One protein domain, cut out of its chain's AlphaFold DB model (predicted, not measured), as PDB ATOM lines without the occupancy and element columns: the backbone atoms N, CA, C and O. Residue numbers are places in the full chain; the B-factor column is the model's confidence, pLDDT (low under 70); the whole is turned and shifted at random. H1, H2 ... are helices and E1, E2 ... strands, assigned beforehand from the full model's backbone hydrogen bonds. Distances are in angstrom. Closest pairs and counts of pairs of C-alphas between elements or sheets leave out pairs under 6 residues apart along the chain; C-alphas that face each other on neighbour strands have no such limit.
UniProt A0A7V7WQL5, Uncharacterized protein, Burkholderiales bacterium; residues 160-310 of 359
ATOM      1  N   ILE A 160      15.186   0.997 -99.523       93.44
ATOM      2  CA  ILE A 160      15.162   0.702-100.949       93.44
ATOM      3  C   ILE A 160      15.348  -0.795-101.094       93.44
ATOM      4  O   ILE A 160      16.296  -1.340-100.536       93.44
ATOM      5  N   ALA A 161      14.436  -1.426-101.821       93.31
ATOM      6  CA  ALA A 161      14.478  -2.837-102.139       93.31
ATOM      7  C   ALA A 161      14.714  -3.019-103.639       93.31
ATOM      8  O   ALA A 161      13.996  -2.470-104.475       93.31
ATOM      9  N   THR A 162      15.729  -3.793-103.972       93.81
ATOM     10  CA  THR A 162      16.131  -4.179-105.329       93.81
ATOM     11  C   THR A 162      15.952  -5.675-105.573       93.81
ATOM     12  O   THR A 162      15.877  -6.105-106.724       93.81
ATOM     13  N   THR A 163      15.801  -6.455-104.498       92.81
ATOM     14  CA  THR A 163      15.560  -7.904-104.520       92.81
ATOM     15  C   THR A 163      14.267  -8.276-103.787       92.81
ATOM     16  O   THR A 163      13.784  -7.529-102.929       92.81
ATOM     17  N   GLY A 164      13.690  -9.437-104.104       88.25
ATOM     18  CA  GLY A 164      12.525  -9.958-103.385       88.25
ATOM     19  C   GLY A 164      12.838 -10.278-101.920       88.25
ATOM     20  O   GLY A 164      12.026  -9.998-101.037       88.25
ATOM     21  N   ALA A 165      14.050 -10.773-101.647       89.19
ATOM     22  CA  ALA A 165      14.523 -11.040-100.287       89.19
ATOM     23  C   ALA A 165      14.564  -9.772 -99.412       89.19
ATOM     24  O   ALA A 165      14.201  -9.817 -98.237       89.19
ATOM     25  N   GLU A 166      14.950  -8.625 -99.980       92.38
ATOM     26  CA  GLU A 166      14.924  -7.338 -99.272       92.38
ATOM     27  C   GLU A 166      13.496  -6.899 -98.926       92.38
ATOM     28  O   GLU A 166      13.269  -6.389 -97.829       92.38
ATOM     29  N   ILE A 167      12.518  -7.126 -99.813       89.94
ATOM     30  CA  ILE A 167      11.105  -6.826 -99.522       89.94
ATOM     31  C   ILE A 167      10.603  -7.689 -98.362       89.94
ATOM     32  O   ILE A 167       9.991  -7.151 -97.438       89.94
ATOM     33  N   ALA A 168      10.895  -8.992 -98.376       89.12
ATOM     34  CA  ALA A 168      10.528  -9.902 -97.292       89.12
ATOM     35  C   ALA A 168      11.165  -9.475 -95.956       89.12
ATOM     36  O   ALA A 168      10.473  -9.339 -94.949       89.12
ATOM     37  N   ALA A 169      12.459  -9.142 -95.960       89.94
ATOM     38  CA  ALA A 169      13.149  -8.654 -94.766       89.94
ATOM     39  C   ALA A 169      12.549  -7.335 -94.241       89.94
ATOM     40  O   ALA A 169      12.411  -7.143 -93.035       89.94
ATOM     41  N   LEU A 170      12.155  -6.418 -95.133       89.69
ATOM     42  CA  LEU A 170      11.483  -5.165 -94.767       89.69
ATOM     43  C   LEU A 170      10.047  -5.388 -94.276       89.69
ATOM     44  O   LEU A 170       9.535  -4.573 -93.500       89.69
ATOM     45  N   TRP A 171       9.394  -6.474 -94.698       86.19
ATOM     46  CA  TRP A 171       8.084  -6.885 -94.199       86.19
ATOM     47  C   TRP A 171       8.134  -7.367 -92.738       86.19
ATOM     48  O   TRP A 171       7.229  -7.062 -91.957       86.19
ATOM     49  N   GLU A 172       9.204  -8.040 -92.335       86.94
ATOM     50  CA  GLU A 172       9.363  -8.550 -90.967       86.94
ATOM     51  C   GLU A 172       9.706  -7.456 -89.942       86.94
ATOM     52  O   GLU A 172       9.518  -7.638 -88.737       86.94
ATOM     53  N   GLN A 173      10.179  -6.294 -90.398       85.50
ATOM     54  CA  GLN A 173      10.531  -5.195 -89.504       85.50
ATOM     55  C   GLN A 173       9.303  -4.549 -88.829       85.50
ATOM     56  O   GLN A 173       8.222  -4.473 -89.428       85.50
ATOM     57  N   PRO A 174       9.461  -4.003 -87.603       83.31
ATOM     58  CA  PRO A 174       8.396  -3.281 -86.918       83.31
ATOM     59  C   PRO A 174       7.863  -2.129 -87.770       83.31
ATOM     60  O   PRO A 174       8.631  -1.366 -88.346       83.31
ATOM     61  N   TRP A 175       6.545  -1.927 -87.774       70.50
ATOM     62  CA  TRP A 175       5.894  -0.917 -88.622       70.50
ATOM     63  C   TRP A 175       6.506   0.498 -88.503       70.50
ATOM     64  O   TRP A 175       6.597   1.219 -89.495       70.50
ATOM     65  N   GLY A 176       7.014   0.872 -87.320       71.56
ATOM     66  CA  GLY A 176       7.666   2.164 -87.076       71.56
ATOM     67  C   GLY A 176       8.958   2.421 -87.868       71.56
ATOM     68  O   GLY A 176       9.299   3.582 -88.077       71.56
ATOM     69  N   THR A 177       9.659   1.389 -88.357       73.12
ATOM     70  CA  THR A 177      10.865   1.566 -89.195       73.12
ATOM     71  C   THR A 177      10.532   1.857 -90.660       73.12
ATOM     72  O   THR A 177      11.392   2.320 -91.406       73.12
ATOM     73  N   ARG A 178       9.273   1.641 -91.060       73.31
ATOM     74  CA  ARG A 178       8.776   1.776 -92.437       73.31
ATOM     75  C   ARG A 178       7.527   2.650 -92.546       73.31
ATOM     76  O   ARG A 178       6.733   2.471 -93.462       73.31
ATOM     77  N   TYR A 179       7.330   3.586 -91.617       76.75
ATOM     78  CA  TYR A 179       6.099   4.389 -91.536       76.75
ATOM     79  C   TYR A 179       5.792   5.183 -92.824       76.75
ATOM     80  O   TYR A 179       4.633   5.456 -93.119       76.75
ATOM     81  N   ASN A 180       6.822   5.492 -93.620       84.00
ATOM     82  CA  ASN A 180       6.713   6.162 -94.917       84.00
ATOM     83  C   ASN A 180       6.693   5.202 -96.120       84.00
ATOM     84  O   ASN A 180       6.808   5.661 -97.257       84.00
ATOM     85  N   GLY A 181       6.590   3.891 -95.903       89.19
ATOM     86  CA  GLY A 181       6.749   2.865 -96.932       89.19
ATOM     87  C   GLY A 181       8.196   2.660 -97.385       89.19
ATOM     88  O   GLY A 181       9.148   3.135 -96.762       89.19
ATOM     89  N   ILE A 182       8.349   1.940 -98.494       93.50
ATOM     90  CA  ILE A 182       9.631   1.592 -99.115       93.50
ATOM     91  C   ILE A 182       9.630   1.981-100.595       93.50
ATOM     92  O   ILE A 182       8.569   2.180-101.194       93.50
ATOM     93  N   PHE A 183      10.818   2.071-101.188       95.50
ATOM     94  CA  PHE A 183      10.976   2.154-102.638       95.50
ATOM     95  C   PHE A 183      11.434   0.808-103.180       95.50
ATOM     96  O   PHE A 183      12.526   0.358-102.852       95.50
ATOM     97  N   ALA A 184      10.624   0.178-104.020       95.62
ATOM     98  CA  ALA A 184      11.004  -1.044-104.710       95.62
ATOM     99  C   ALA A 184      11.409  -0.729-106.153       95.62
ATOM    100  O   ALA A 184      10.725   0.038-106.834       95.62
ATOM    101  N   VAL A 185      12.521  -1.299-106.606       96.38
ATOM    102  CA  VAL A 185      13.063  -1.105-107.952       96.38
ATOM    103  C   VAL A 185      12.956  -2.413-108.714       96.38
ATOM    104  O   VAL A 185      13.469  -3.436-108.267       96.38
ATOM    105  N   GLY A 186      12.331  -2.369-109.885       94.31
ATOM    106  CA  GLY A 186      12.147  -3.560-110.701       94.31
ATOM    107  C   GLY A 186      11.677  -3.243-112.110       94.31
ATOM    108  O   GLY A 186      11.693  -2.096-112.565       94.31
ATOM    109  N   ARG A 187      11.268  -4.290-112.817       93.31
ATOM    110  CA  ARG A 187      10.643  -4.208-114.134       93.31
ATOM    111  C   ARG A 187       9.212  -4.693-114.047       93.31
ATOM    112  O   ARG A 187       8.927  -5.695-113.404       93.31
ATOM    113  N   ILE A 188       8.306  -3.979-114.691       88.81
ATOM    114  CA  ILE A 188       6.894  -4.358-114.711       88.81
ATOM    115  C   ILE A 188       6.679  -5.575-115.609       88.81
ATOM    116  O   ILE A 188       7.142  -5.580-116.742       88.81
ATOM    117  N   GLY A 189       5.907  -6.558-115.156       82.00
ATOM    118  CA  GLY A 189       5.557  -7.751-115.926       82.00
ATOM    119  C   GLY A 189       6.762  -8.624-116.280       82.00
ATOM    120  O   GLY A 189       7.823  -8.528-115.666       82.00
ATOM    121  N   ASP A 190       6.584  -9.471-117.294       72.50
ATOM    122  CA  ASP A 190       7.637 -10.352-117.801       72.50
ATOM    123  C   ASP A 190       8.415  -9.655-118.942       72.50
ATOM    124  O   ASP A 190       7.860  -9.414-120.020       72.50
ATOM    125  N   PRO A 191       9.708  -9.327-118.765       65.12
ATOM    126  CA  PRO A 191      10.505  -8.696-119.812       65.12
ATOM    127  C   PRO A 191      10.683  -9.575-121.060       65.12
ATOM    128  O   PRO A 191      10.932  -9.025-122.137       65.12
ATOM    129  N   ALA A 192      10.522 -10.901-120.968       64.75
ATOM    130  CA  ALA A 192      10.574 -11.795-122.125       64.75
ATOM    131  C   ALA A 192       9.361 -11.604-123.054       64.75
ATOM    132  O   ALA A 192       9.503 -11.630-124.280       64.75
ATOM    133  N   LYS A 193       8.177 -11.301-122.503       63.88
ATOM    134  CA  LYS A 193       6.967 -11.003-123.293       63.88
ATOM    135  C   LYS A 193       7.061  -9.706-124.092       63.88
ATOM    136  O   LYS A 193       6.474  -9.595-125.171       63.88
ATOM    137  N   ARG A 194       7.859  -8.737-123.632       64.38
ATOM    138  CA  ARG A 194       8.145  -7.508-124.394       64.38
ATOM    139  C   ARG A 194       8.843  -7.811-125.722       64.38
ATOM    140  O   ARG A 194       8.569  -7.151-126.724       64.38
ATOM    141  N   GLN A 195       9.746  -8.794-125.729       61.03
ATOM    142  CA  GLN A 195      10.493  -9.187-126.926       61.03
ATOM    143  C   GLN A 195       9.604  -9.923-127.937       61.03
ATOM    144  O   GLN A 195       9.786  -9.745-129.139       61.03
ATOM    145  N   SER A 196       8.614 -10.693-127.472       59.56
ATOM    146  CA  SER A 196       7.733 -11.488-128.339       59.56
ATOM    147  C   SER A 196       6.573 -10.696-128.954       59.56
ATOM    148  O   SER A 196       6.206 -10.943-130.099       59.56
ATOM    149  N   THR A 197       6.014  -9.711-128.244       58.19
ATOM    150  CA  THR A 197       4.880  -8.885-128.720       58.19
ATOM    151  C   THR A 197       5.301  -7.656-129.536       58.19
ATOM    152  O   THR A 197       4.459  -6.875-129.988       58.19
ATOM    153  N   GLY A 198       6.608  -7.428-129.710       56.28
ATOM    154  CA  GLY A 198       7.126  -6.213-130.345       56.28
ATOM    155  C   GLY A 198       6.772  -4.927-129.582       56.28
ATOM    156  O   GLY A 198       6.766  -3.844-130.169       56.28
ATOM    157  N   GLY A 199       6.437  -5.035-128.289       56.47
ATOM    158  CA  GLY A 199       6.161  -3.905-127.399       56.47
ATOM    159  C   GLY A 199       4.907  -3.091-127.734       56.47
ATOM    160  O   GLY A 199       4.891  -1.893-127.434       56.47
ATOM    161  N   ARG A 200       3.896  -3.688-128.381       56.97
ATOM    162  CA  ARG A 200       2.643  -3.003-128.761       56.97
ATOM    163  C   ARG A 200       1.556  -3.012-127.681       56.97
ATOM    164  O   ARG A 200       0.693  -2.139-127.730       56.97
ATOM    165  N   ASP A 201       1.627  -3.920-126.711       70.88
ATOM    166  CA  ASP A 201       0.633  -4.017-125.639       70.88
ATOM    167  C   ASP A 201       1.009  -3.131-124.443       70.88
ATOM    168  O   ASP A 201       2.115  -3.195-123.898       70.88
ATOM    169  N   TYR A 202       0.073  -2.264-124.056       76.81
ATOM    170  CA  TYR A 202       0.196  -1.385-122.898       76.81
ATOM    171  C   TYR A 202      -0.407  -2.076-121.677       76.81
ATOM    172  O   TYR A 202      -1.580  -2.442-121.702       76.81
ATOM    173  N   LEU A 203       0.364  -2.199-120.595       83.38
ATOM    174  CA  LEU A 203      -0.161  -2.699-119.323       83.38
ATOM    175  C   LEU A 203      -1.050  -1.648-118.650       83.38
ATOM    176  O   LEU A 203      -2.073  -1.964-118.054       83.38
ATOM    177  N   ALA A 204      -0.641  -0.385-118.735       87.12
ATOM    178  CA  ALA A 204      -1.373   0.737-118.174       87.12
ATOM    179  C   ALA A 204      -1.246   1.938-119.101       87.12
ATOM    180  O   ALA A 204      -0.182   2.156-119.678       87.12
ATOM    181  N   TYR A 205      -2.290   2.748-119.214       87.88
ATOM    182  CA  TYR A 205      -2.204   4.040-119.879       87.88
ATOM    183  C   TYR A 205      -3.180   5.047-119.283       87.88
ATOM    184  O   TYR A 205      -4.253   4.699-118.788       87.88
ATOM    185  N   TYR A 206      -2.829   6.319-119.381       86.50
ATOM    186  CA  TYR A 206      -3.739   7.422-119.120       86.50
ATOM    187  C   TYR A 206      -3.446   8.557-120.093       86.50
ATOM    188  O   TYR A 206      -2.316   8.729-120.543       86.50
ATOM    189  N   ASN A 207      -4.461   9.355-120.407       82.62
ATOM    190  CA  ASN A 207      -4.268  10.560-121.205       82.62
ATOM    191  C   ASN A 207      -4.154  11.763-120.268       82.62
ATOM    192  O   ASN A 207      -5.006  11.971-119.397       82.62
ATOM    193  N   ALA A 208      -3.097  12.554-120.421       71.94
ATOM    194  CA  ALA A 208      -2.977  13.807-119.696       71.94
ATOM    195  C   ALA A 208      -4.013  14.825-120.220       71.94
ATOM    196  O   ALA A 208      -4.356  14.835-121.408       71.94
ATOM    197  N   PRO A 209      -4.562  15.680-119.340       63.94
ATOM    198  CA  PRO A 209      -5.557  16.665-119.740       63.94
ATOM    199  C   PRO A 209      -4.965  17.660-120.744       63.94
ATOM    200  O   PRO A 209      -3.907  18.242-120.523       63.94
ATOM    201  N   ARG A 210      -5.702  17.900-121.835       55.78
ATOM    202  CA  ARG A 210      -5.305  18.779-122.950       55.78
ATOM    203  C   ARG A 210      -5.186  20.268-122.579       55.78
ATOM    204  O   ARG A 210      -4.663  21.038-123.374       55.78
ATOM    205  N   SER A 211      -5.716  20.701-121.429       47.94
ATOM    206  CA  SER A 211      -5.648  22.094-120.952       47.94
ATOM    207  C   SER A 211      -5.991  22.220-119.459       47.94
ATOM    208  O   SER A 211      -6.560  21.297-118.871       47.94
ATOM    209  N   ILE A 212      -5.664  23.377-118.864       44.41
ATOM    210  CA  ILE A 212      -6.094  23.829-117.527       44.41
ATOM    211  C   ILE A 212      -7.618  24.028-117.555       44.41
ATOM    212  O   ILE A 212      -8.125  25.133-117.721       44.41
ATOM    213  N   GLY A 213      -8.371  22.939-117.480       38.81
ATOM    214  CA  GLY A 213      -9.820  22.972-117.582       38.81
ATOM    215  C   GLY A 213     -10.414  21.684-117.046       38.81
ATOM    216  O   GLY A 213     -10.020  20.589-117.448       38.81
ATOM    217  N   PHE A 214     -11.357  21.827-116.118       43.97
ATOM    218  CA  PHE A 214     -12.181  20.749-115.584       43.97
ATOM    219  C   PHE A 214     -12.960  20.072-116.718       43.97
ATOM    220  O   PHE A 214     -14.096  20.450-116.975       43.97
ATOM    221  N   THR A 215     -12.391  19.080-117.407       42.72
ATOM    222  CA  THR A 215     -13.183  18.243-118.319       42.72
ATOM    223  C   THR A 215     -12.606  16.851-118.553       42.72
ATOM    224  O   THR A 215     -11.460  16.706-118.970       42.72
ATOM    225  N   ARG A 216     -13.534  15.897-118.372       42.50
ATOM    226  CA  ARG A 216     -13.651  14.506-118.835       42.50
ATOM    227  C   ARG A 216     -12.550  13.527-118.439       42.50
ATOM    228  O   ARG A 216     -11.405  13.659-118.855       42.50
ATOM    229  N   ASP A 217     -12.989  12.482-117.733       50.94
ATOM    230  CA  ASP A 217     -12.330  11.180-117.644       50.94
ATOM    231  C   ASP A 217     -12.002  10.696-119.057       50.94
ATOM    232  O   ASP A 217     -12.821  10.126-119.778       50.94
ATOM    233  N   SER A 218     -10.796  11.014-119.504       59.53
ATOM    234  CA  SER A 218     -10.214  10.409-120.682       59.53
ATOM    235  C   SER A 218      -9.989   8.928-120.404       59.53
ATOM    236  O   SER A 218      -9.656   8.572-119.271       59.53
ATOM    237  N   ALA A 219     -10.128   8.086-121.434       63.12
ATOM    238  CA  ALA A 219      -9.865   6.653-121.338       63.12
ATOM    239  C   ALA A 219      -8.558   6.410-120.571       63.12
ATOM    240  O   ALA A 219      -7.485   6.852-120.982       63.12
ATOM    241  N   THR A 220      -8.703   5.792-119.406       77.38
ATOM    242  CA  THR A 220      -7.630   5.528-118.460       77.38
ATOM    243  C   THR A 220      -7.735   4.057-118.122       77.38
ATOM    244  O   THR A 220      -8.777   3.597-117.657       77.38
ATOM    245  N   HIS A 221      -6.673   3.318-118.395       84.94
ATOM    246  CA  HIS A 221      -6.542   1.932-117.998       84.94
ATOM    247  C   HIS A 221      -5.422   1.854-116.969       84.94
ATOM    248  O   HIS A 221      -4.244   1.934-117.312       84.94
ATOM    249  N   LEU A 222      -5.802   1.752-115.698       86.00
ATOM    250  CA  LEU A 222      -4.873   1.517-114.601       86.00
ATOM    251  C   LEU A 222      -5.130   0.098-114.088       86.00
ATOM    252  O   LEU A 222      -6.261  -0.190-113.685       86.00
ATOM    253  N   PRO A 223      -4.136  -0.803-114.140       78.75
ATOM    254  CA  PRO A 223      -4.312  -2.164-113.665       78.75
ATOM    255  C   PRO A 223      -4.597  -2.138-112.164       78.75
ATOM    256  O   PRO A 223      -3.963  -1.385-111.430       78.75
ATOM    257  N   VAL A 224      -5.535  -2.972-111.709       84.88
ATOM    258  CA  VAL A 224      -5.850  -3.134-110.276       84.88
ATOM    259  C   VAL A 224      -4.675  -3.764-109.529       84.88
ATOM    260  O   VAL A 224      -4.457  -3.479-108.354       84.88
ATOM    261  N   SER A 225      -3.908  -4.604-110.217       87.19
ATOM    262  CA  SER A 225      -2.658  -5.188-109.751       87.19
ATOM    263  C   SER A 225      -1.849  -5.724-110.927       87.19
ATOM    264  O   SER A 225      -2.384  -5.925-112.019       87.19
ATOM    265  N   TYR A 226      -0.554  -5.923-110.711       88.75
ATOM    266  CA  TYR A 226       0.353  -6.515-111.689       88.75
ATOM    267  C   TYR A 226       1.555  -7.145-110.984       88.75
ATOM    268  O   TYR A 226       1.777  -6.927-109.796       88.75
ATOM    269  N   VAL A 227       2.321  -7.944-111.721       90.12
ATOM    270  CA  VAL A 227       3.569  -8.535-111.228       90.12
ATOM    271  C   VAL A 227       4.729  -7.618-111.592       90.12
ATOM    272  O   VAL A 227       4.754  -7.047-112.682       90.12
ATOM    273  N   MET A 228       5.684  -7.468-110.686       91.69
ATOM    274  CA  MET A 228       6.956  -6.801-110.921       91.69
ATOM    275  C   MET A 228       8.084  -7.809-110.727       91.69
ATOM    276  O   MET A 228       8.140  -8.487-109.704       91.69
ATOM    277  N   GLN A 229       8.992  -7.877-111.690       92.88
ATOM    278  CA  GLN A 229      10.205  -8.670-111.595       92.88
ATOM    279  C   GLN A 229      11.345  -7.840-110.994       92.88
ATOM    280  O   GLN A 229      11.657  -6.743-111.468       92.88
ATOM    281  N   MET A 230      11.965  -8.373-109.948       92.69
ATOM    282  CA  MET A 230      13.083  -7.768-109.218       92.69
ATOM    283  C   MET A 230      14.440  -8.187-109.815       92.69
ATOM    284  O   MET A 230      14.506  -9.019-110.723       92.69
ATOM    285  N   ALA A 231      15.546  -7.619-109.323       91.38
ATOM    286  CA  ALA A 231      16.885  -7.885-109.867       91.38
ATOM    287  C   ALA A 231      17.374  -9.331-109.647       91.38
ATOM    288  O   ALA A 231      18.151  -9.844-110.447       91.38
ATOM    289  N   ASP A 232      16.902  -9.988-108.588       90.31
ATOM    290  CA  ASP A 232      17.147 -11.400-108.266       90.31
ATOM    291  C   ASP A 232      16.223 -12.367-109.032       90.31
ATOM    292  O   ASP A 232      16.275 -13.575-108.818       90.31
ATOM    293  N   GLY A 233      15.377 -11.848-109.928       87.75
ATOM    294  CA  GLY A 233      14.394 -12.629-110.675       87.75
ATOM    295  C   GLY A 233      13.117 -12.937-109.892       87.75
ATOM    296  O   GLY A 233      12.234 -13.592-110.442       87.75
ATOM    297  N   ALA A 234      12.986 -12.456-108.649       88.12
ATOM    298  CA  ALA A 234      11.776 -12.642-107.859       88.12
ATOM    299  C   ALA A 234      10.585 -11.907-108.490       88.12
ATOM    300  O   ALA A 234      10.690 -10.741-108.882       88.12
ATOM    301  N   GLU A 235       9.441 -12.585-108.547       90.06
ATOM    302  CA  GLU A 235       8.171 -12.009-108.973       90.06
ATOM    303  C   GLU A 235       7.386 -11.520-107.757       90.06
ATOM    304  O   GLU A 235       7.048 -12.287-106.854       90.06
ATOM    305  N   ILE A 236       7.105 -10.222-107.731       90.94
ATOM    306  CA  ILE A 236       6.447  -9.538-106.623       90.94
ATOM    307  C   ILE A 236       5.092  -9.045-107.093       90.94
ATOM    308  O   ILE A 236       4.982  -8.358-108.110       90.94
ATOM    309  N   TRP A 237       4.050  -9.365-106.335       91.50
ATOM    310  CA  TRP A 237       2.729  -8.821-106.608       91.50
ATOM    311  C   TRP A 237       2.668  -7.356-106.182       91.50
ATOM    312  O   TRP A 237       3.050  -7.007-105.067       91.50
ATOM    313  N   VAL A 238       2.165  -6.486-107.048       91.56
ATOM    314  CA  VAL A 238       2.029  -5.057-106.776       91.56
ATOM    315  C   VAL A 238       0.570  -4.659-106.912       91.56
ATOM    316  O   VAL A 238      -0.056  -4.869-107.955       91.56
ATOM    317  N   GLN A 239       0.035  -4.022-105.875       90.94
ATOM    318  CA  GLN A 239      -1.245  -3.341-105.971       90.94
ATOM    319  C   GLN A 239      -1.143  -2.178-106.965       90.94
ATOM    320  O   GLN A 239      -0.195  -1.391-106.959       90.94
ATOM    321  N   GLY A 240      -2.142  -2.045-107.821       87.75
ATOM    322  CA  GLY A 240      -2.255  -0.949-108.765       87.75
ATOM    323  C   GLY A 240      -2.430   0.417-108.111       87.75
ATOM    324  O   GLY A 240      -2.623   0.548-106.901       87.75
ATOM    325  N   ILE A 241      -2.411   1.452-108.947       88.81
ATOM    326  CA  ILE A 241      -2.734   2.820-108.535       88.81
ATOM    327  C   ILE A 241      -4.205   3.135-108.800       88.81
ATOM    328  O   ILE A 241      -4.776   2.710-109.801       88.81
ATOM    329  N   ALA A 242      -4.806   3.928-107.918       84.62
ATOM    330  CA  ALA A 242      -6.201   4.346-108.021       84.62
ATOM    331  C   ALA A 242      -6.397   5.539-108.970       84.62
ATOM    332  O   ALA A 242      -7.509   5.787-109.432       84.62
ATOM    333  N   GLY A 243      -5.341   6.304-109.268       83.81
ATOM    334  CA  GLY A 243      -5.467   7.449-110.164       83.81
ATOM    335  C   GLY A 243      -4.153   8.015-110.683       83.81
ATOM    336  O   GLY A 243      -3.078   7.783-110.137       83.81
ATOM    337  N   ARG A 244      -4.262   8.850-111.724       84.00
ATOM    338  CA  ARG A 244      -3.128   9.448-112.455       84.00
ATOM    339  C   ARG A 244      -2.122  10.209-111.587       84.00
ATOM    340  O   ARG A 244      -0.962  10.307-111.956       84.00
ATOM    341  N   LYS A 245      -2.545  10.769-110.444       83.00
ATOM    342  CA  LYS A 245      -1.651  11.525-109.542       83.00
ATOM    343  C   LYS A 245      -0.561  10.639-108.925       83.00
ATOM    344  O   LYS A 245       0.431  11.155-108.429       83.00
ATOM    345  N   GLN A 246      -0.760   9.324-108.978       87.62
ATOM    346  CA  GLN A 246       0.164   8.303-108.504       87.62
ATOM    347  C   GLN A 246       1.051   7.751-109.636       87.62
ATOM    348  O   GLN A 246       1.791   6.798-109.423       87.62
ATOM    349  N   ALA A 247       0.991   8.329-110.838       89.25
ATOM    350  CA  ALA A 247       1.887   8.025-111.946       89.25
ATOM    351  C   ALA A 247       2.893   9.170-112.122       89.25
ATOM    352  O   ALA A 247       2.506  10.338-112.157       89.25
ATOM    353  N   SER A 248       4.181   8.850-112.255       89.94
ATOM    354  CA  SER A 248       5.231   9.852-112.464       89.94
ATOM    355  C   SER A 248       6.139   9.482-113.630       89.94
ATOM    356  O   SER A 248       6.675   8.378-113.675       89.94
ATOM    357  N   ASN A 249       6.368  10.449-114.523       88.44
ATOM    358  CA  ASN A 249       7.325  10.364-115.632       88.44
ATOM    359  C   ASN A 249       7.062   9.229-116.640       88.44
ATOM    360  O   ASN A 249       7.989   8.756-117.289       88.44
ATOM    361  N   TRP A 250       5.814   8.762-116.753       90.62
ATOM    362  CA  TRP A 250       5.471   7.708-117.710       90.62
ATOM    363  C   TRP A 250       5.687   8.205-119.147       90.62
ATOM    364  O   TRP A 250       5.279   9.328-119.459       90.62
ATOM    365  N   PRO A 251       6.318   7.401-120.017       88.75
ATOM    366  CA  PRO A 251       6.660   7.815-121.369       88.75
ATOM    367  C   PRO A 251       5.416   8.053-122.225       88.75
ATOM    368  O   PRO A 251       4.404   7.359-122.088       88.75
ATOM    369  N   ASP A 252       5.531   9.010-123.146       87.19
ATOM    370  CA  ASP A 252       4.538   9.242-124.193       87.19
ATOM    371  C   ASP A 252       4.423   8.015-125.103       87.19
ATOM    372  O   ASP A 252       5.422   7.409-125.511       87.19
ATOM    373  N   CYS A 253       3.197   7.634-125.448       81.75
ATOM    374  CA  CYS A 253       2.954   6.488-126.309       81.75
ATOM    375  C   CYS A 253       1.548   6.464-126.904       81.75
ATOM    376  O   CYS A 253       0.657   7.181-126.474       81.75
ATOM    377  N   GLY A 254       1.342   5.553-127.853       73.56
ATOM    378  CA  GLY A 254       0.041   5.327-128.468       73.56
ATOM    379  C   GLY A 254      -0.308   6.366-129.536       73.56
ATOM    380  O   GLY A 254       0.519   7.205-129.895       73.56
ATOM    381  N   PRO A 255      -1.510   6.266-130.125       69.81
ATOM    382  CA  PRO A 255      -1.928   7.132-131.223       69.81
ATOM    383  C   PRO A 255      -2.436   8.502-130.751       69.81
ATOM    384  O   PRO A 255      -2.617   9.402-131.573       69.81
ATOM    385  N   TYR A 256      -2.712   8.668-129.454       74.62
ATOM    386  CA  TYR A 256      -3.292   9.893-128.915       74.62
ATOM    387  C   TYR A 256      -2.206  10.841-128.397       74.62
ATOM    388  O   TYR A 256      -1.302  10.451-127.665       74.62
ATOM    389  N   LEU A 257      -2.325  12.124-128.747       71.31
ATOM    390  CA  LEU A 257      -1.496  13.181-128.163       71.31
ATOM    391  C   LEU A 257      -1.663  13.206-126.636       71.31
ATOM    392  O   LEU A 257      -2.796  13.251-126.153       71.31
ATOM    393  N   TYR A 258      -0.538  13.253-125.913       78.31
ATOM    394  CA  TYR A 258      -0.462  13.273-124.443       78.31
ATOM    395  C   TYR A 258      -0.942  11.990-123.750       78.31
ATOM    396  O   TYR A 258      -1.344  12.016-122.585       78.31
ATOM    397  N   GLN A 259      -0.947  10.867-124.466       85.25
ATOM    398  CA  GLN A 259      -1.131   9.560-123.856       85.25
ATOM    399  C   GLN A 259       0.192   9.084-123.258       85.25
ATOM    400  O   GLN A 259       1.206   9.021-123.946       85.25
ATOM    401  N   HIS A 260       0.154   8.719-121.982       88.25
ATOM    402  CA  HIS A 260       1.280   8.153-121.253       88.25
ATOM    403  C   HIS A 260       0.975   6.704-120.894       88.25
ATOM    404  O   HIS A 260      -0.158   6.388-120.516       88.25
ATOM    405  N   CYS A 261       1.965   5.817-120.961       88.50
ATOM    406  CA  CYS A 261       1.755   4.405-120.644       88.50
ATOM    407  C   CYS A 261       2.942   3.731-119.976       88.50
ATOM    408  O   CYS A 261       4.070   4.213-120.007       88.50
ATOM    409  N   LEU A 262       2.645   2.556-119.432       89.12
ATOM    410  CA  LEU A 262       3.604   1.547-119.025       89.12
ATOM    411  C   LEU A 262       3.406   0.287-119.860       89.12
ATOM    412  O   LEU A 262       2.278  -0.109-120.170       89.12
ATOM    413  N   ARG A 263       4.518  -0.356-120.190       88.06
ATOM    414  CA  ARG A 263       4.589  -1.626-120.909       88.06
ATOM    415  C   ARG A 263       5.292  -2.669-120.055       88.06
ATOM    416  O   ARG A 263       6.032  -2.348-119.125       88.06
ATOM    417  N   GLU A 264       5.108  -3.930-120.420       87.25
ATOM    418  CA  GLU A 264       5.906  -5.004-119.839       87.25
ATOM    419  C   GLU A 264       7.410  -4.794-120.129       87.25
ATOM    420  O   GLU A 264       7.833  -4.289-121.178       87.25
ATOM    421  N   GLY A 265       8.239  -5.132-119.152       86.19
ATOM    422  CA  GLY A 265       9.679  -4.918-119.106       86.19
ATOM    423  C   GLY A 265      10.136  -3.487-118.797       86.19
ATOM    424  O   GLY A 265      11.353  -3.279-118.718       86.19
ATOM    425  N   ASP A 266       9.228  -2.509-118.650       90.62
ATOM    426  CA  ASP A 266       9.610  -1.125-118.337       90.62
ATOM    427  C   ASP A 266      10.219  -1.024-116.929       90.62
ATOM    428  O   ASP A 266       9.684  -1.625-115.991       90.62
ATOM    429  N   PRO A 267      11.330  -0.279-116.765       93.44
ATOM    430  CA  PRO A 267      11.929  -0.046-115.460       93.44
ATOM    431  C   PRO A 267      11.056   0.910-114.651       93.44
ATOM    432  O   PRO A 267      10.654   1.969-115.144       93.44
ATOM    433  N   VAL A 268      10.786   0.545-113.402       94.88
ATOM    434  CA  VAL A 268       9.995   1.370-112.494       94.88
ATOM    435  C   VAL A 268      10.567   1.401-111.087       94.88
ATOM    436  O   VAL A 268      11.219   0.466-110.618       94.88
ATOM    437  N   VAL A 269      10.241   2.490-110.399       96.44
ATOM    438  CA  VAL A 269      10.389   2.645-108.958       96.44
ATOM    439  C   VAL A 269       8.997   2.774-108.357       96.44
ATOM    440  O   VAL A 269       8.242   3.691-108.692       96.44
ATOM    441  N   ILE A 270       8.652   1.853-107.467       94.69
ATOM    442  CA  ILE A 270       7.347   1.794-106.814       94.69
ATOM    443  C   ILE A 270       7.497   2.260-105.374       94.69
ATOM    444  O   ILE A 270       8.284   1.708-104.609       94.69
ATOM    445  N   TRP A 271       6.717   3.268-104.993       95.25
ATOM    446  CA  TRP A 271       6.579   3.693-103.606       95.25
ATOM    447  C   TRP A 271       5.327   3.059-103.005       95.25
ATOM    448  O   TRP A 271       4.209   3.417-103.383       95.25
ATOM    449  N   ALA A 272       5.506   2.123-102.078       93.69
ATOM    450  CA  ALA A 272       4.425   1.320-101.508       93.69
ATOM    451  C   ALA A 272       4.773   0.841-100.091       93.69
ATOM    452  O   ALA A 272       5.884   1.058 -99.606       93.69
ATOM    453  N   ASP A 273       3.819   0.200 -99.422       91.81
ATOM    454  CA  ASP A 273       4.082  -0.539 -98.190       91.81
ATOM    455  C   ASP A 273       4.443  -1.993 -98.534       91.81
ATOM    456  O   ASP A 273       3.755  -2.609 -99.353       91.81
ATOM    457  N   PRO A 274       5.494  -2.576 -97.927       90.75
ATOM    458  CA  PRO A 274       5.748  -4.000 -98.079       90.75
ATOM    459  C   PRO A 274       4.591  -4.786 -97.461       90.75
ATOM    460  O   PRO A 274       3.984  -4.356 -96.476       90.75
ATOM    461  N   GLY A 275       4.296  -5.938 -98.039       86.00
ATOM    462  CA  GLY A 275       3.214  -6.811 -97.627       86.00
ATOM    463  C   GLY A 275       3.435  -8.247 -98.073       86.00
ATOM    464  O   GLY A 275       4.445  -8.591 -98.681       86.00
ATOM    465  N   GLU A 276       2.448  -9.081 -97.782       83.94
ATOM    466  CA  GLU A 276       2.427 -10.492 -98.144       83.94
ATOM    467  C   GLU A 276       1.087 -10.789 -98.823       83.94
ATOM    468  O   GLU A 276       0.027 -10.408 -98.315       83.94
ATOM    469  N   LEU A 277       1.124 -11.451 -99.978       78.94
ATOM    470  CA  LEU A 277      -0.062 -11.973-100.640       78.94
ATOM    471  C   LEU A 277      -0.172 -13.463-100.316       78.94
ATOM    472  O   LEU A 277       0.655 -14.275-100.740       78.94
ATOM    473  N   ARG A 278      -1.231 -13.824 -99.589       69.38
ATOM    474  CA  ARG A 278      -1.620 -15.219 -99.371       69.38
ATOM    475  C   ARG A 278      -2.672 -15.599-100.394       69.38
ATOM    476  O   ARG A 278      -3.757 -15.018-100.424       69.38
ATOM    477  N   THR A 279      -2.358 -16.570-101.241       60.34
ATOM    478  CA  THR A 279      -3.351 -17.125-102.158       60.34
ATOM    479  C   THR A 279      -4.387 -17.907-101.347       60.34
ATOM    480  O   THR A 279      -4.048 -18.673-100.446       60.34
ATOM    481  N   VAL A 280      -5.676 -17.709-101.649       57.25
ATOM    482  CA  VAL A 280      -6.803 -18.337-100.921       57.25
ATOM    483  C   VAL A 280      -6.731 -19.874-100.966       57.25
ATOM    484  O   VAL A 280      -7.285 -20.556-100.112       57.25
ATOM    485  N   THR A 281      -5.995 -20.424-101.931       54.16
ATOM    486  CA  THR A 281      -5.794 -21.857-102.169       54.16
ATOM    487  C   THR A 281      -4.601 -22.473-101.427       54.16
ATOM    488  O   THR A 281      -4.207 -23.586-101.758       54.16
ATOM    489  N   GLY A 282      -4.029 -21.798-100.422       46.00
ATOM    490  CA  GLY A 282      -3.003 -22.389 -99.550       46.00
ATOM    491  C   GLY A 282      -1.606 -22.490-100.170       46.00
ATOM    492  O   GLY A 282      -0.824 -23.342 -99.755       46.00
ATOM    493  N   GLY A 283      -1.293 -21.650-101.162       58.59
ATOM    494  CA  GLY A 283       0.069 -21.529-101.682       58.59
ATOM    495  C   GLY A 283       0.998 -20.816-100.698       58.59
ATOM    496  O   GLY A 283       0.533 -20.129 -99.781       58.59
ATOM    497  N   GLU A 284       2.308 -20.971-100.905       61.72
ATOM    498  CA  GLU A 284       3.302 -20.243-100.120       61.72
ATOM    499  C   GLU A 284       3.050 -18.730-100.196       61.72
ATOM    500  O   GLU A 284       2.662 -18.211-101.253       61.72
ATOM    501  N   PRO A 285       3.219 -18.015 -99.074       66.81
ATOM    502  CA  PRO A 285       3.118 -16.571 -99.080       66.81
ATOM    503  C   PRO A 285       4.113 -15.971-100.075       66.81
ATOM    504  O   PRO A 285       5.309 -16.249-100.028       66.81
ATOM    505  N   SER A 286       3.607 -15.122-100.967       77.44
ATOM    506  CA  SER A 286       4.445 -14.369-101.901       77.44
ATOM    507  C   SER A 286       4.609 -12.938-101.402       77.44
ATOM    508  O   SER A 286       3.665 -12.332-100.888       77.44
ATOM    509  N   SER A 287       5.820 -12.398-101.526       86.19
ATOM    510  CA  SER A 287       6.087 -11.002-101.176       86.19
ATOM    511  C   SER A 287       5.278 -10.069-102.075       86.19
ATOM    512  O   SER A 287       5.127 -10.305-103.277       86.19
ATOM    513  N   ALA A 288       4.748  -9.005-101.482       89.75
ATOM    514  CA  ALA A 288       3.838  -8.085-102.139       89.75
ATOM    515  C   ALA A 288       4.150  -6.625-101.799       89.75
ATOM    516  O   ALA A 288       4.745  -6.306-100.769       89.75
ATOM    517  N   LEU A 289       3.698  -5.726-102.665       90.44
ATOM    518  CA  LEU A 289       3.660  -4.289-102.439       90.44
ATOM    519  C   LEU A 289       2.200  -3.852-102.371       90.44
ATOM    520  O   LEU A 289       1.480  -3.854-103.371       90.44
ATOM    521  N   ASN A 290       1.777  -3.483-101.169       89.38
ATOM    522  CA  ASN A 290       0.426  -3.042-100.860       89.38
ATOM    523  C   ASN A 290       0.379  -1.511-100.761       89.38
ATOM    524  O   ASN A 290       1.390  -0.856-100.514       89.38
ATOM    525  N   ASN A 291      -0.811  -0.929-100.910       88.69
ATOM    526  CA  ASN A 291      -1.047   0.514-100.802       88.69
ATOM    527  C   ASN A 291      -0.074   1.344-101.650       88.69
ATOM    528  O   ASN A 291       0.603   2.247-101.151       88.69
ATOM    529  N   THR A 292       0.005   1.040-102.945       91.38
ATOM    530  CA  THR A 292       0.882   1.761-103.868       91.38
ATOM    531  C   THR A 292       0.540   3.245-103.891       91.38
ATOM    532  O   THR A 292      -0.559   3.657-104.267       91.38
ATOM    533  N   ARG A 293       1.511   4.061-103.479       91.25
ATOM    534  CA  ARG A 293       1.415   5.521-103.415       91.25
ATOM    535  C   ARG A 293       1.837   6.155-104.732       91.25
ATOM    536  O   ARG A 293       1.214   7.129-105.147       91.25
ATOM    537  N   LEU A 294       2.865   5.601-105.376       93.06
ATOM    538  CA  LEU A 294       3.411   6.106-106.632       93.06
ATOM    539  C   LEU A 294       4.054   4.986-107.457       93.06
ATOM    540  O   LEU A 294       4.763   4.144-106.911       93.06
ATOM    541  N   ILE A 295       3.878   5.048-108.775       93.69
ATOM    542  CA  ILE A 295       4.652   4.301-109.768       93.69
ATOM    543  C   ILE A 295       5.412   5.319-110.619       93.69
ATOM    544  O   ILE A 295       4.813   6.049-111.419       93.69
ATOM    545  N   ALA A 296       6.726   5.379-110.444       94.06
ATOM    546  CA  ALA A 296       7.605   6.221-111.240       94.06
ATOM    547  C   ALA A 296       8.287   5.392-112.330       94.06
ATOM    548  O   ALA A 296       8.859   4.345-112.043       94.06
ATOM    549  N   TYR A 297       8.237   5.866-113.570       94.00
ATOM    550  CA  TYR A 297       9.000   5.271-114.663       94.00
ATOM    551  C   TYR A 297      10.462   5.724-114.604       94.00
ATOM    552  O   TYR A 297      10.732   6.914-114.399       94.00
ATOM    553  N   GLY A 298      11.378   4.783-114.832       93.50
ATOM    554  CA  GLY A 298      12.811   5.038-114.931       93.50
ATOM    555  C   GLY A 298      13.641   4.360-113.845       93.50
ATOM    556  O   GLY A 298      13.188   3.460-113.135       93.50
ATOM    557  N   SER A 299      14.896   4.788-113.750       93.94
ATOM    558  CA  SER A 299      15.845   4.294-112.752       93.94
ATOM    559  C   SER A 299      15.654   4.956-111.384       93.94
ATOM    560  O   SER A 299      15.035   6.014-111.242       93.94
ATOM    561  N   LEU A 300      16.252   4.356-110.353       93.75
ATOM    562  CA  LEU A 300      16.272   4.928-109.007       93.75
ATOM    563  C   LEU A 300      16.926   6.318-108.963       93.75
ATOM    564  O   LEU A 300      16.464   7.189-108.225       93.75
ATOM    565  N   ASP A 301      17.971   6.546-109.758       94.38
ATOM    566  CA  ASP A 301      18.680   7.827-109.785       94.38
ATOM    567  C   ASP A 301      17.857   8.921-110.474       94.38
ATOM    568  O   ASP A 301      17.780  10.044-109.966       94.38
ATOM    569  N   GLU A 302      17.153   8.590-111.560       92.69
ATOM    570  CA  GLU A 302      16.180   9.488-112.202       92.69
ATOM    571  C   GLU A 302      15.016   9.817-111.258       92.69
ATOM    572  O   GLU A 302      14.584  10.968-111.162       92.69
ATOM    573  N   PHE A 303      14.532   8.832-110.498       93.31
ATOM    574  CA  PHE A 303      13.498   9.053-109.493       93.31
ATOM    575  C   PHE A 303      13.966  10.009-108.383       93.31
ATOM    576  O   PHE A 303      13.237  10.939-108.016       93.31
ATOM    577  N   ARG A 304      15.191   9.816-107.876       93.62
ATOM    578  CA  ARG A 304      15.795  10.639-106.815       93.62
ATOM    579  C   ARG A 304      16.040  12.078-107.259       93.62
ATOM    580  O   ARG A 304      15.637  13.010-106.567       93.62
ATOM    581  N   THR A 305      16.694  12.252-108.403       91.44
ATOM    582  CA  THR A 305      17.053  13.572-108.945       91.44
ATOM    583  C   THR A 305      15.858  14.297-109.564       91.44
ATOM    584  O   THR A 305      15.825  15.522-109.572       91.44
ATOM    585  N   GLY A 306      14.846  13.556-110.023       89.62
ATOM    586  CA  GLY A 306      13.638  14.089-110.642       89.62
ATOM    587  C   GLY A 306      12.477  14.274-109.665       89.62
ATOM    588  O   GLY A 306      12.187  15.385-109.226       89.62
ATOM    589  N   TYR A 307      11.714  13.212-109.396       90.75
ATOM    590  CA  TYR A 307      10.472  13.314-108.614       90.75
ATOM    591  C   TYR A 307      10.741  13.683-107.152       90.75
ATOM    592  O   TYR A 307      10.128  14.614-106.627       90.75
ATOM    593  N   LEU A 308      11.660  12.962-106.506       92.00
ATOM    594  CA  LEU A 308      11.913  13.070-105.073       92.00
ATOM    595  C   LEU A 308      12.537  14.422-104.702       92.00
ATOM    596  O   LEU A 308      12.085  15.053-103.751       92.00
ATOM    597  N   ALA A 309      13.512  14.908-105.476       91.56
ATOM    598  CA  ALA A 309      14.098  16.233-105.273       91.56
ATOM    599  C   ALA A 309      13.034  17.345-105.328       91.56
ATOM    600  O   ALA A 309      12.951  18.172-104.419       91.56
ATOM    601  N   ARG A 310      12.155  17.310-106.339       90.75
ATOM    602  CA  ARG A 310      11.046  18.269-106.496       90.75
ATOM    603  C   ARG A 310       9.997  18.148-105.393       90.75
ATOM    604  O   ARG A 310       9.482  19.154-104.897       90.75
TER     605      ARG A 310
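Overview. This is residues 160 to 310 of the 359 residues of an uncharacterized protein of Burkholderiales bacterium (UniProt A0A7V7WQL5). A small closed barrel of five strands, E1, E3, E4, E7 and E6 round the ring, forms the core, and H1 and H4 pack on its outside. A separate small sheet of two strands, E2 and E5, lies beside the barrel, and residues 211 to 216 of the link after E2 stick out. The printed part has 151 residues, with four named helices and seven named strands in the order H1 H2 E1 H3 E2 E3 E4 E5 E6 E7 H4; the class is mixed, helices and strands. The barrel is mixed and the pair E2 and E5 antiparallel. The whole is compact and rounded, with a radius of gyration of the C-alphas of 15.9 A and spans of 45 by 37 by 31 A.

Along the chain. In the barrel, E1 is residues 182 to 188, E3 225 to 229 and E4 235 to 239. E6, residues 267 to 277, measures 22.5 A and bends by 89 degrees at residue 273; E7, residues 286 to 297, measures 23.9 A and bends by 97 degrees at residue 293. E2 is residues 202 to 207 and E5 259 to 263. H1, residues 164 to 172, begins with C-alpha 164 at (12.525, -9.958, -103.385) and measures 12.9 A. H2 is residues 175 to 178 and H3 191 to 196. H4, residues 300 to 310, measures 14.5 A and ends with C-alpha 310 at (11.046, 18.269, -106.496).

Arrangement. Round the barrel, E4 and E7 are parallel, with N 289 and O 237 2.8 A apart; the other neighbours are antiparallel. Within hydrogen-bond range are N 187 and O 229 of the neighbours E1 and E3, 2.8 A apart, N 228 and O 236 of the hairpin E3 and E4, 2.8 A apart, N 275 and O 288 of the hairpin E6 and E7, 2.8 A apart, and N 184 and O 270 of the neighbours E1 and E6, 2.9 A apart. H1 is on the barrel, outside it, at a height of 7.5 A; its closest C-alphas to E6 are those of Trp 171 and Pro 274, 5.4 A. H4 is also on it, outside, at a height of 8.8 A, and runs across the strands, at 89 degrees to E6 on the local plane; the C-alphas of Val 269 and Leu 300 are their closest, 6.3 A. E2 and E5 are antiparallel, with N 206 and O 260 2.9 A apart. H2 and H3 are not on the barrel, H2 only just, with 4 pairs of C-alphas within 10 A. Every O i to N i+4 pair is within range in H1, against 1 of 2 in H3 and 5 of 7 in H4; H2 is too short for one.

Size, cuts and confidence. The C-alphas of Ile 212 and Gly 282, the two farthest apart, are 49.7 A apart. The printed part has no cut; the links E2 to E3 and E4 to E5 are long. Mean pLDDT of the printed part is 81.5, under 70 in residues 191 to 200, 209 to 219, 255 and 278 to 285.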